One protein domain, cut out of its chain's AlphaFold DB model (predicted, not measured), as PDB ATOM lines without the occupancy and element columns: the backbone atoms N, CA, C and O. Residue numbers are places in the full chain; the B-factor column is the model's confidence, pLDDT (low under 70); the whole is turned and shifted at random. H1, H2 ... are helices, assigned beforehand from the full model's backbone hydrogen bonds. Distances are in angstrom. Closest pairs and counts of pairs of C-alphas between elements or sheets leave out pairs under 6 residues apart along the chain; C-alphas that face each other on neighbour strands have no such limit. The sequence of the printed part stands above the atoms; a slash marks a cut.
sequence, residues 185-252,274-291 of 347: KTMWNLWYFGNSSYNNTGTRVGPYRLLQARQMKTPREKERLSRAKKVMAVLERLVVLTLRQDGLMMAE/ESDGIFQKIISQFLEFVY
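AT A GLANCE: This is residues 185 to 252 and 274 to 291 of the 347 residues of the protein "Hypothetical protein" of Heterosigma akashiwo (UniProt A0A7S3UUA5). One long straight helix, H2, makes the long axis of a loose, elongated model; a second helix, H3, crosses it at about a right angle, and the short helix H1 sits near the middle of H2. Between H1 and H2, residues 194 to 218 form a long loop with no named element that swings out and folds back to where H2 begins. The printed part has 86 residues with three named helices, in the order H1, H2, H3, and no named strand; the class is all helix. It is loose, with a radius of gyration of the C-alphas of 15.3 A, and spans 44 by 25 by 25 A.

HOW THE PARTS SIT: H1, residues 185 to 193, and H2, residues 219 to 245, only just touch, with 3 pairs of C-alphas within 8 A. H2 touches H1 with residues 228 to 232 alone; the closest C-alphas of the two, those of Trp 188 and Met 232, are 7.2 A apart. The lines of H1 and H2 are about perpendicular, at 88 degrees. H3, residues 274 to 290, touches H2, which meets it with residues 235 to 242 alone; the closest C-alphas, those of Val 239 and Ile 282, are 6.1 A apart. H2 and H3 are about perpendicular, at 90 degrees. H1 and H3 are close but not clearly touching, their closest C-alphas, those of Lys 185 and Phe 279, being 7.4 A apart. They run opposite ways at a steep tilt of 52 degrees. In H1, H2 and H3, every O i to N i+4 pair is within hydrogen-bond range.

IN THESE COORDINATES: H1 begins at C-alpha 185, (7.777, -2.557, -0.316). H2 runs 39.6 A from C-alpha 219, (-10.537, 6.301, 12.308), to C-alpha 245. H3 runs 24.3 A and ends at C-alpha 290, (10.470, 13.162, -8.568).

THE WHOLE: The C-alphas farthest apart, those of Thr 201 and Gly 247, are 44.9 A apart. The link from H1 to H2 is long, with 25 residues. The link from H2 to H3 runs across the cut: residues 253 to 273 are not printed, and C-alphas 252 and 274 are 21.8 A apart. The mean pLDDT of the printed part is 82.0; residues 198 to 201, 248 to 252, 274 to 279, 282 and 284 to 291 are under 70.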
ATOM      1  N   LYS A 185       7.538  -1.225   0.255       90.94
ATOM      2  CA  LYS A 185       7.777  -2.557  -0.316       90.94
ATOM      3  C   LYS A 185       6.889  -3.620   0.323       90.94
ATOM      4  O   LYS A 185       6.172  -4.341  -0.365       90.94
ATOM      5  N   THR A 186       6.889  -3.694   1.649       93.62
ATOM      6  CA  THR A 186       6.028  -4.623   2.385       93.62
ATOM      7  C   THR A 186       4.566  -4.296   2.118       93.62
ATOM      8  O   THR A 186       3.770  -5.206   1.900       93.62
ATOM      9  N   MET A 187       4.202  -3.008   2.074       96.25
ATOM     10  CA  MET A 187       2.839  -2.604   1.734       96.25
ATOM     11  C   MET A 187       2.448  -3.067   0.327       96.25
ATOM     12  O   MET A 187       1.317  -3.506   0.166       96.25
ATOM     13  N   TRP A 188       3.344  -3.018  -0.666       94.38
ATOM     14  CA  TRP A 188       3.091  -3.499  -2.033       94.38
ATOM     15  C   TRP A 188       2.788  -4.999  -2.051       94.38
ATOM     16  O   TRP A 188       1.785  -5.435  -2.617       94.38
ATOM     17  N   ASN A 189       3.588  -5.789  -1.336       92.88
ATOM     18  CA  ASN A 189       3.354  -7.227  -1.223       92.88
ATOM     19  C   ASN A 189       2.017  -7.526  -0.522       92.88
ATOM     20  O   ASN A 189       1.209  -8.308  -1.023       92.88
ATOM     21  N   LEU A 190       1.719  -6.837   0.583       95.31
ATOM     22  CA  LEU A 190       0.419  -6.945   1.255       95.31
ATOM     23  C   LEU A 190      -0.739  -6.459   0.363       95.31
ATOM     24  O   LEU A 190      -1.859  -6.968   0.467       95.31
ATOM     25  N   TRP A 191      -0.485  -5.504  -0.535       96.25
ATOM     26  CA  TRP A 191      -1.474  -4.941  -1.454       96.25
ATOM     27  C   TRP A 191      -2.075  -5.988  -2.381       96.25
ATOM     28  O   TRP A 191      -3.302  -6.056  -2.504       96.25
ATOM     29  N   TYR A 192      -1.216  -6.811  -2.987       93.75
ATOM     30  CA  TYR A 192      -1.605  -7.804  -3.987       93.75
ATOM     31  C   TYR A 192      -1.793  -9.204  -3.422       93.75
ATOM     32  O   TYR A 192      -2.675  -9.919  -3.894       93.75
ATOM     33  N   PHE A 193      -1.020  -9.584  -2.406       91.88
ATOM     34  CA  PHE A 193      -1.005 -10.956  -1.890       91.88
ATOM     35  C   PHE A 193      -1.675 -11.095  -0.518       91.88
ATOM     36  O   PHE A 193      -1.999 -12.207  -0.095       91.88
ATOM     37  N   GLY A 194      -1.925  -9.978   0.168       94.25
ATOM     38  CA  GLY A 194      -2.444  -9.976   1.531       94.25
ATOM     39  C   GLY A 194      -1.400 -10.427   2.549       94.25
ATOM     40  O   GLY A 194      -0.216 -10.564   2.239       94.25
ATOM     41  N   ASN A 195      -1.834 -10.660   3.787       91.50
ATOM     42  CA  ASN A 195      -0.965 -11.239   4.806       91.50
ATOM     43  C   ASN A 195      -1.160 -12.757   4.823       91.50
ATOM     44  O   ASN A 195      -2.181 -13.250   5.303       91.50
ATOM     45  N   SER A 196      -0.181 -13.484   4.279       80.75
ATOM     46  CA  SER A 196      -0.179 -14.949   4.291       80.75
ATOM     47  C   SER A 196       0.325 -15.538   5.607       80.75
ATOM     48  O   SER A 196       0.159 -16.736   5.826       80.75
ATOM     49  N   SER A 197       0.959 -14.734   6.467       78.19
ATOM     50  CA  SER A 197       1.357 -15.198   7.788       78.19
ATOM     51  C   SER A 197       0.090 -15.395   8.606       78.19
ATOM     52  O   SER A 197      -0.662 -14.441   8.832       78.19
ATOM     53  N   TYR A 198      -0.159 -16.641   9.009       68.94
ATOM     54  CA  TYR A 198      -1.164 -16.945  10.011       68.94
ATOM     55  C   TYR A 198      -0.824 -16.124  11.251       68.94
ATOM     56  O   TYR A 198       0.155 -16.386  11.947       68.94
ATOM     57  N   ASN A 199      -1.616 -15.085  11.496       66.00
ATOM     58  CA  ASN A 199      -1.605 -14.429  12.787       66.00
ATOM     59  C   ASN A 199      -2.062 -15.439  13.852       66.00
ATOM     60  O   ASN A 199      -2.634 -16.485  13.540       66.00
ATOM     61  N   ASN A 200      -1.850 -15.117  15.127       66.62
ATOM     62  CA  ASN A 200      -2.284 -15.973  16.239       66.62
ATOM     63  C   ASN A 200      -3.799 -16.282  16.215       66.62
ATOM     64  O   ASN A 200      -4.243 -17.209  16.882       66.62
ATOM     65  N   THR A 201      -4.589 -15.530  15.439       65.38
ATOM     66  CA  THR A 201      -6.026 -15.738  15.221       65.38
ATOM     67  C   THR A 201      -6.363 -16.647  14.036       65.38
ATOM     68  O   THR A 201      -7.537 -16.827  13.718       65.38
ATOM     69  N   GLY A 202      -5.367 -17.251  13.381       80.94
ATOM     70  CA  GLY A 202      -5.565 -18.278  12.357       80.94
ATOM     71  C   GLY A 202      -6.224 -17.775  11.068       80.94
ATOM     72  O   GLY A 202      -6.593 -18.581  10.216       80.94
ATOM     73  N   THR A 203      -6.397 -16.461  10.912       82.94
ATOM     74  CA  THR A 203      -7.218 -15.896   9.841       82.94
ATOM     75  C   THR A 203      -6.345 -15.174   8.829       82.94
ATOM     76  O   THR A 203      -5.674 -14.188   9.136       82.94
ATOM     77  N   ARG A 204      -6.378 -15.653   7.586       88.38
ATOM     78  CA  ARG A 204      -5.654 -15.037   6.478       88.38
ATOM     79  C   ARG A 204      -6.357 -13.755   6.048       88.38
ATOM     80  O   ARG A 204      -7.549 -13.762   5.751       88.38
ATOM     81  N   VAL A 205      -5.609 -12.660   5.969       92.50
ATOM     82  CA  VAL A 205      -6.130 -11.403   5.424       92.50
ATOM     83  C   VAL A 205      -5.821 -11.380   3.937       92.50
ATOM     84  O   VAL A 205      -4.655 -11.458   3.549       92.50
ATOM     85  N   GLY A 206      -6.865 -11.278   3.114       91.94
ATOM     86  CA  GLY A 206      -6.730 -11.178   1.664       91.94
ATOM     87  C   GLY A 206      -6.000  -9.906   1.199       91.94
ATOM     88  O   GLY A 206      -5.594  -9.077   2.017       91.94
ATOM     89  N   PRO A 207      -5.832  -9.734  -0.121       95.50
ATOM     90  CA  PRO A 207      -5.142  -8.589  -0.714       95.50
ATOM     91  C   PRO A 207      -5.667  -7.243  -0.206       95.50
ATOM     92  O   PRO A 207      -6.872  -6.974  -0.254       95.50
ATOM     93  N   TYR A 208      -4.769  -6.364   0.248       95.88
ATOM     94  CA  TYR A 208      -5.176  -5.120   0.910       95.88
ATOM     95  C   TYR A 208      -5.898  -4.146  -0.027       95.88
ATOM     96  O   TYR A 208      -6.696  -3.327   0.435       95.88
ATOM     97  N   ARG A 209      -5.699  -4.276  -1.344       96.00
ATOM     98  CA  ARG A 209      -6.433  -3.503  -2.357       96.00
ATOM     99  C   ARG A 209      -7.955  -3.679  -2.273       96.00
ATOM    100  O   ARG A 209      -8.696  -2.744  -2.580       96.00
ATOM    101  N   LEU A 210      -8.411  -4.847  -1.807       94.94
ATOM    102  CA  LEU A 210      -9.830  -5.189  -1.664       94.94
ATOM    103  C   LEU A 210     -10.439  -4.666  -0.358       94.94
ATOM    104  O   LEU A 210     -11.661  -4.649  -0.213       94.94
ATOM    105  N   LEU A 211      -9.612  -4.204   0.585       95.12
ATOM    106  CA  LEU A 211     -10.093  -3.706   1.866       95.12
ATOM    107  C   LEU A 211     -10.884  -2.412   1.688       95.12
ATOM    108  O   LEU A 211     -10.510  -1.480   0.958       95.12
ATOM    109  N   GLN A 212     -11.992  -2.337   2.410       95.75
ATOM    110  CA  GLN A 212     -12.913  -1.215   2.384       95.75
ATOM    111  C   GLN A 212     -12.833  -0.439   3.696       95.75
ATOM    112  O   GLN A 212     -12.675  -1.009   4.772       95.75
ATOM    113  N   ALA A 213     -13.005   0.884   3.631       96.25
ATOM    114  CA  ALA A 213     -12.927   1.738   4.818       96.25
ATOM    115  C   ALA A 213     -13.963   1.364   5.896       96.25
ATOM    116  O   ALA A 213     -13.720   1.587   7.079       96.25
ATOM    117  N   ARG A 214     -15.095   0.759   5.504       96.38
ATOM    118  CA  ARG A 214     -16.123   0.259   6.431       96.38
ATOM    119  C   ARG A 214     -15.675  -0.939   7.275       96.38
ATOM    120  O   ARG A 214     -16.243  -1.152   8.335       96.38
ATOM    121  N   GLN A 215     -14.660  -1.682   6.834       94.56
ATOM    122  CA  GLN A 215     -14.121  -2.834   7.565       94.56
ATOM    123  C   GLN A 215     -13.106  -2.414   8.648       94.56
ATOM    124  O   GLN A 215     -12.782  -3.206   9.525       94.56
ATOM    125  N   MET A 216     -12.617  -1.168   8.613       95.88
ATOM    126  CA  MET A 216     -11.658  -0.644   9.591       95.88
ATOM    127  C   MET A 216     -12.382  -0.115  10.831       95.88
ATOM    128  O   MET A 216     -13.286   0.720  10.721       95.88
ATOM    129  N   LYS A 217     -11.954  -0.562  12.014       94.69
ATOM    130  CA  LYS A 217     -12.595  -0.207  13.287       94.69
ATOM    131  C   LYS A 217     -12.244   1.210  13.714       94.69
ATOM    132  O   LYS A 217     -13.127   1.983  14.084       94.69
ATOM    133  N   THR A 218     -10.967   1.578  13.630       96.69
ATOM    134  CA  THR A 218     -10.508   2.881  14.120       96.69
ATOM    135  C   THR A 218     -10.442   3.929  12.998       96.69
ATOM    136  O   THR A 218     -10.088   3.611  11.857       96.69
ATOM    137  N   PRO A 219     -10.719   5.219  13.283       96.56
ATOM    138  CA  PRO A 219     -10.537   6.301  12.308       96.56
ATOM    139  C   PRO A 219      -9.103   6.391  11.772       96.56
ATOM    140  O   PRO A 219      -8.884   6.667  10.594       96.56
ATOM    141  N   ARG A 220      -8.117   6.086  12.624       95.75
ATOM    142  CA  ARG A 220      -6.696   6.111  12.267       95.75
ATOM    143  C   ARG A 220      -6.335   5.037  11.237       95.75
ATOM    144  O   ARG A 220      -5.506   5.284  10.366       95.75
ATOM    145  N   GLU A 221      -6.945   3.857  11.305       96.19
ATOM    146  CA  GLU A 221      -6.763   2.809  10.292       96.19
ATOM    147  C   GLU A 221      -7.418   3.178   8.965       96.19
ATOM    148  O   GLU A 221      -6.815   2.965   7.915       96.19
ATOM    149  N   LYS A 222      -8.606   3.800   9.002       97.06
ATOM    150  CA  LYS A 222      -9.265   4.333   7.796       97.06
ATOM    151  C   LYS A 222      -8.366   5.337   7.081       97.06
ATOM    152  O   LYS A 222      -8.203   5.268   5.864       97.06
ATOM    153  N   GLU A 223      -7.748   6.236   7.844       96.06
ATOM    154  CA  GLU A 223      -6.797   7.209   7.315       96.06
ATOM    155  C   GLU A 223      -5.569   6.530   6.693       96.06
ATOM    156  O   GLU A 223      -5.183   6.864   5.571       96.06
ATOM    157  N   ARG A 224      -4.973   5.540   7.370       95.44
ATOM    158  CA  ARG A 224      -3.822   4.798   6.829       95.44
ATOM    159  C   ARG A 224      -4.161   4.039   5.557       95.44
ATOM    160  O   ARG A 224      -3.408   4.146   4.595       95.44
ATOM    161  N   LEU A 225      -5.293   3.334   5.523       96.62
ATOM    162  CA  LEU A 225      -5.763   2.652   4.321       96.62
ATOM    163  C   LEU A 225      -5.964   3.653   3.174       96.62
ATOM    164  O   LEU A 225      -5.564   3.380   2.049       96.62
ATOM    165  N   SER A 226      -6.535   4.831   3.451       96.44
ATOM    166  CA  SER A 226      -6.700   5.892   2.448       96.44
ATOM    167  C   SER A 226      -5.356   6.387   1.901       96.44
ATOM    168  O   SER A 226      -5.188   6.494   0.685       96.44
ATOM    169  N   ARG A 227      -4.375   6.639   2.776       94.69
ATOM    170  CA  ARG A 227      -3.016   7.034   2.372       94.69
ATOM    171  C   ARG A 227      -2.332   5.931   1.557       94.69
ATOM    172  O   ARG A 227      -1.787   6.226   0.500       94.69
ATOM    173  N   ALA A 228      -2.431   4.676   1.994       96.31
ATOM    174  CA  ALA A 228      -1.895   3.525   1.271       96.31
ATOM    175  C   ALA A 228      -2.528   3.385  -0.124       96.31
ATOM    176  O   ALA A 228      -1.792   3.244  -1.092       96.31
ATOM    177  N   LYS A 229      -3.858   3.542  -0.261       96.31
ATOM    178  CA  LYS A 229      -4.542   3.551  -1.573       96.31
ATOM    179  C   LYS A 229      -3.972   4.606  -2.513       96.31
ATOM    180  O   LYS A 229      -3.763   4.317  -3.684       96.31
ATOM    181  N   LYS A 230      -3.709   5.819  -2.014       94.56
ATOM    182  CA  LYS A 230      -3.123   6.895  -2.828       94.56
ATOM    183  C   LYS A 230      -1.712   6.548  -3.295       94.56
ATOM    184  O   LYS A 230      -1.424   6.699  -4.475       94.56
ATOM    185  N   VAL A 231      -0.859   6.069  -2.389       91.38
ATOM    186  CA  VAL A 231       0.522   5.676  -2.719       91.38
ATOM    187  C   VAL A 231       0.530   4.526  -3.726       91.38
ATOM    188  O   VAL A 231       1.217   4.606  -4.738       91.38
ATOM    189  N   MET A 232      -0.288   3.497  -3.501       95.31
ATOM    190  CA  MET A 232      -0.355   2.333  -4.384       95.31
ATOM    191  C   MET A 232      -0.928   2.669  -5.758       95.31
ATOM    192  O   MET A 232      -0.399   2.189  -6.749       95.31
ATOM    193  N   ALA A 233      -1.911   3.570  -5.849       92.56
ATOM    194  CA  ALA A 233      -2.410   4.048  -7.139       92.56
ATOM    195  C   ALA A 233      -1.342   4.813  -7.946       92.56
ATOM    196  O   ALA A 233      -1.329   4.750  -9.174       92.56
ATOM    197  N   VAL A 234      -0.450   5.552  -7.275       89.62
ATOM    198  CA  VAL A 234       0.689   6.209  -7.939       89.62
ATOM    199  C   VAL A 234       1.691   5.164  -8.426       89.62
ATOM    200  O   VAL A 234       2.086   5.215  -9.586       89.62
ATOM    201  N   LEU A 235       2.044   4.190  -7.583       87.94
ATOM    202  CA  LEU A 235       2.949   3.102  -7.964       87.94
ATOM    203  C   LEU A 235       2.396   2.281  -9.131       87.94
ATOM    204  O   LEU A 235       3.119   2.053 -10.089       87.94
ATOM    205  N   GLU A 236       1.112   1.920  -9.109       90.75
ATOM    206  CA  GLU A 236       0.417   1.233 -10.206       90.75
ATOM    207  C   GLU A 236       0.545   1.984 -11.534       90.75
ATOM    208  O   GLU A 236       0.879   1.387 -12.558       90.75
ATOM    209  N   ARG A 237       0.337   3.307 -11.525       88.44
ATOM    210  CA  ARG A 237       0.514   4.133 -12.728       88.44
ATOM    211  C   ARG A 237       1.952   4.111 -13.226       88.44
ATOM    212  O   ARG A 237       2.159   4.035 -14.431       88.44
ATOM    213  N   LEU A 238       2.922   4.171 -12.319       83.12
ATOM    214  CA  LEU A 238       4.334   4.108 -12.684       83.12
ATOM    215  C   LEU A 238       4.675   2.758 -13.304       83.12
ATOM    216  O   LEU A 238       5.284   2.754 -14.361       83.12
ATOM    217  N   VAL A 239       4.184   1.643 -12.748       84.06
ATOM    218  CA  VAL A 239       4.376   0.301 -13.333       84.06
ATOM    219  C   VAL A 239       3.904   0.271 -14.781       84.06
ATOM    220  O   VAL A 239       4.621  -0.195 -15.662       84.06
ATOM    221  N   VAL A 240       2.705   0.798 -15.043       82.31
ATOM    222  CA  VAL A 240       2.142   0.845 -16.397       82.31
ATOM    223  C   VAL A 240       3.005   1.702 -17.326       82.31
ATOM    224  O   VAL A 240       3.214   1.323 -18.476       82.31
ATOM    225  N   LEU A 241       3.530   2.834 -16.847       81.44
ATOM    226  CA  LEU A 241       4.429   3.685 -17.629       81.44
ATOM    227  C   LEU A 241       5.769   2.993 -17.921       81.44
ATOM    228  O   LEU A 241       6.204   3.004 -19.072       81.44
ATOM    229  N   THR A 242       6.373   2.335 -16.930       78.94
ATOM    230  CA  THR A 242       7.624   1.576 -17.079       78.94
ATOM    231  C   THR A 242       7.463   0.449 -18.096       78.94
ATOM    232  O   THR A 242       8.254   0.323 -19.026       78.94
ATOM    233  N   LEU A 243       6.392  -0.345 -17.974       77.31
ATOM    234  CA  LEU A 243       6.135  -1.467 -18.880       77.31
ATOM    235  C   LEU A 243       5.848  -1.014 -20.320       77.31
ATOM    236  O   LEU A 243       6.138  -1.751 -21.264       77.31
ATOM    237  N   ARG A 244       5.301   0.196 -20.505       79.62
ATOM    238  CA  ARG A 244       5.137   0.816 -21.830       79.62
ATOM    239  C   ARG A 244       6.472   1.279 -22.420       79.62
ATOM    240  O   ARG A 244       6.683   1.083 -23.611       79.62
ATOM    241  N   GLN A 245       7.355   1.876 -21.618       75.19
ATOM    242  CA  GLN A 245       8.669   2.344 -22.083       75.19
ATOM    243  C   GLN A 245       9.587   1.197 -22.512       75.19
ATOM    244  O   GLN A 245      10.255   1.312 -23.536       75.19
ATOM    245  N   ASP A 246       9.557   0.073 -21.795       74.06
ATOM    246  CA  ASP A 246      10.387  -1.098 -22.109       74.06
ATOM    247  C   ASP A 246       9.878  -1.891 -23.337       74.06
ATOM    248  O   ASP A 246      10.422  -2.944 -23.667       74.06
ATOM    249  N   GLY A 247       8.808  -1.438 -24.008       74.06
ATOM    250  CA  GLY A 247       8.191  -2.162 -25.128       74.06
ATOM    251  C   GLY A 247       7.591  -3.518 -24.729       74.06
ATOM    252  O   GLY A 247       7.252  -4.325 -25.591       74.06
ATOM    253  N   LEU A 248       7.453  -3.775 -23.423       60.47
ATOM    254  CA  LEU A 248       6.978  -5.038 -22.852       60.47
ATOM    255  C   LEU A 248       5.445  -5.145 -22.811       60.47
ATOM    256  O   LEU A 248       4.917  -6.214 -22.520       60.47
ATOM    257  N   MET A 249       4.723  -4.067 -23.134       56.69
ATOM    258  CA  MET A 249       3.265  -4.066 -23.290       56.69
ATOM    259  C   MET A 249       2.891  -3.877 -24.762       56.69
ATOM    260  O   MET A 249       2.734  -2.756 -25.245       56.69
ATOM    261  N   MET A 250       2.725  -4.994 -25.468       47.84
ATOM    262  CA  MET A 250       2.049  -5.027 -26.765       47.84
ATOM    263  C   MET A 250       0.534  -5.074 -26.516       47.84
ATOM    264  O   MET A 250       0.037  -6.032 -25.936       47.84
ATOM    265  N   ALA A 251      -0.173  -4.043 -26.985       52.09
ATOM    266  CA  ALA A 251      -1.630  -3.856 -26.958       52.09
ATOM    267  C   ALA A 251      -2.284  -3.552 -25.587       52.09
ATOM    268  O   ALA A 251      -2.078  -4.195 -24.564       52.09
ATOM    269  N   GLU A 252      -3.131  -2.526 -25.606       45.97
ATOM    270  CA  GLU A 252      -3.750  -1.836 -24.469       45.97
ATOM    271  C   GLU A 252      -4.875  -2.632 -23.766       45.97
ATOM    272  O   GLU A 252      -5.452  -2.163 -22.788       45.97
ATOM    273  N   GLU A 274       9.764 -11.930  -8.619       64.50
ATOM    274  CA  GLU A 274       9.453 -11.123  -9.812       64.50
ATOM    275  C   GLU A 274       8.828  -9.779  -9.413       64.50
ATOM    276  O   GLU A 274       9.196  -8.733  -9.952       64.50
ATOM    277  N   SER A 275       7.950  -9.795  -8.400       66.00
ATOM    278  CA  SER A 275       7.389  -8.579  -7.793       66.00
ATOM    279  C   SER A 275       8.490  -7.668  -7.238       66.00
ATOM    280  O   SER A 275       8.451  -6.459  -7.457       66.00
ATOM    281  N   ASP A 276       9.511  -8.234  -6.590       69.56
ATOM    282  CA  ASP A 276      10.652  -7.485  -6.055       69.56
ATOM    283  C   ASP A 276      11.480  -6.797  -7.153       69.56
ATOM    284  O   ASP A 276      11.848  -5.628  -7.007       69.56
ATOM    285  N   GLY A 277      11.751  -7.489  -8.265       69.56
ATOM    286  CA  GLY A 277      12.480  -6.918  -9.401       69.56
ATOM    287  C   GLY A 277      11.720  -5.772 -10.075       69.56
ATOM    288  O   GLY A 277      12.301  -4.727 -10.375       69.56
ATOM    289  N   ILE A 278      10.410  -5.943 -10.259       67.25
ATOM    290  CA  ILE A 278       9.521  -4.912 -10.809       67.25
ATOM    291  C   ILE A 278       9.454  -3.711  -9.856       67.25
ATOM    292  O   ILE A 278       9.662  -2.574 -10.281       67.25
ATOM    293  N   PHE A 279       9.260  -3.951  -8.558       66.56
ATOM    294  CA  PHE A 279       9.175  -2.907  -7.535       66.56
ATOM    295  C   PHE A 279      10.440  -2.040  -7.457       66.56
ATOM    296  O   PHE A 279      10.341  -0.816  -7.377       66.56
ATOM    297  N   GLN A 280      11.630  -2.644  -7.539       73.94
ATOM    298  CA  GLN A 280      12.892  -1.894  -7.528       73.94
ATOM    299  C   GLN A 280      13.063  -0.995  -8.757       73.94
ATOM    300  O   GLN A 280      13.506   0.150  -8.630       73.94
ATOM    301  N   LYS A 281      12.657  -1.469  -9.944       70.06
ATOM    302  CA  LYS A 281      12.641  -0.638 -11.158       70.06
ATOM    303  C   LYS A 281      11.688   0.551 -11.015       70.06
ATOM    304  O   LYS A 281      12.056   1.670 -11.361       70.06
ATOM    305  N   ILE A 282      10.503   0.328 -10.446       66.25
ATOM    306  CA  ILE A 282       9.492   1.374 -10.231       66.25
ATOM    307  C   ILE A 282       9.981   2.430  -9.244       66.25
ATOM    308  O   ILE A 282       9.817   3.618  -9.506       66.25
ATOM    309  N   ILE A 283      10.586   2.029  -8.120       71.50
ATOM    310  CA  ILE A 283      11.152   2.996  -7.168       71.50
ATOM    311  C   ILE A 283      12.267   3.800  -7.826       71.50
ATOM    312  O   ILE A 283      12.296   5.016  -7.666       71.50
ATOM    313  N   SER A 284      13.138   3.154  -8.600       68.94
ATOM    314  CA  SER A 284      14.224   3.849  -9.297       68.94
ATOM    315  C   SER A 284      13.679   4.910 -10.261       68.94
ATOM    316  O   SER A 284      14.089   6.063 -10.178       68.94
ATOM    317  N   GLN A 285      12.669   4.573 -11.074       63.34
ATOM    318  CA  GLN A 285      12.020   5.535 -11.975       63.34
ATOM    319  C   GLN A 285      11.179   6.592 -11.249       63.34
ATOM    320  O   GLN A 285      11.074   7.721 -11.713       63.34
ATOM    321  N   PHE A 286      10.563   6.261 -10.112       63.91
ATOM    322  CA  PHE A 286       9.842   7.243  -9.302       63.91
ATOM    323  C   PHE A 286      10.792   8.290  -8.737       63.91
ATOM    324  O   PHE A 286      10.496   9.480  -8.793       63.91
ATOM    325  N   LEU A 287      11.928   7.846  -8.197       63.84
ATOM    326  CA  LEU A 287      12.970   8.740  -7.717       63.84
ATOM    327  C   LEU A 287      13.514   9.560  -8.888       63.84
ATOM    328  O   LEU A 287      13.614  10.773  -8.775       63.84
ATOM    329  N   GLU A 288      13.744   8.946 -10.045       61.50
ATOM    330  CA  GLU A 288      14.153   9.671 -11.247       61.50
ATOM    331  C   GLU A 288      13.113  10.712 -11.689       61.50
ATOM    332  O   GLU A 288      13.490  11.820 -12.026       61.50
ATOM    333  N   PHE A 289      11.810  10.429 -11.617       56.25
ATOM    334  CA  PHE A 289      10.749  11.377 -11.981       56.25
ATOM    335  C   PHE A 289      10.560  12.503 -10.954       56.25
ATOM    336  O   PHE A 289      10.348  13.654 -11.326       56.25
ATOM    337  N   VAL A 290      10.613  12.181  -9.659       51.12
ATOM    338  CA  VAL A 290      10.470  13.162  -8.568       51.12
ATOM    339  C   VAL A 290      11.693  14.069  -8.481       51.12
ATOM    340  O   VAL A 290      11.549  15.246  -8.159       51.12
ATOM    341  N   TYR A 291      12.874  13.533  -8.790       52.16
ATOM    342  CA  TYR A 291      14.146  14.244  -8.713       52.16
ATOM    343  C   TYR A 291      14.725  14.605 -10.090       52.16
ATOM    344  O   TYR A 291      15.855  15.092 -10.161       52.16
TER     345      TYR A 291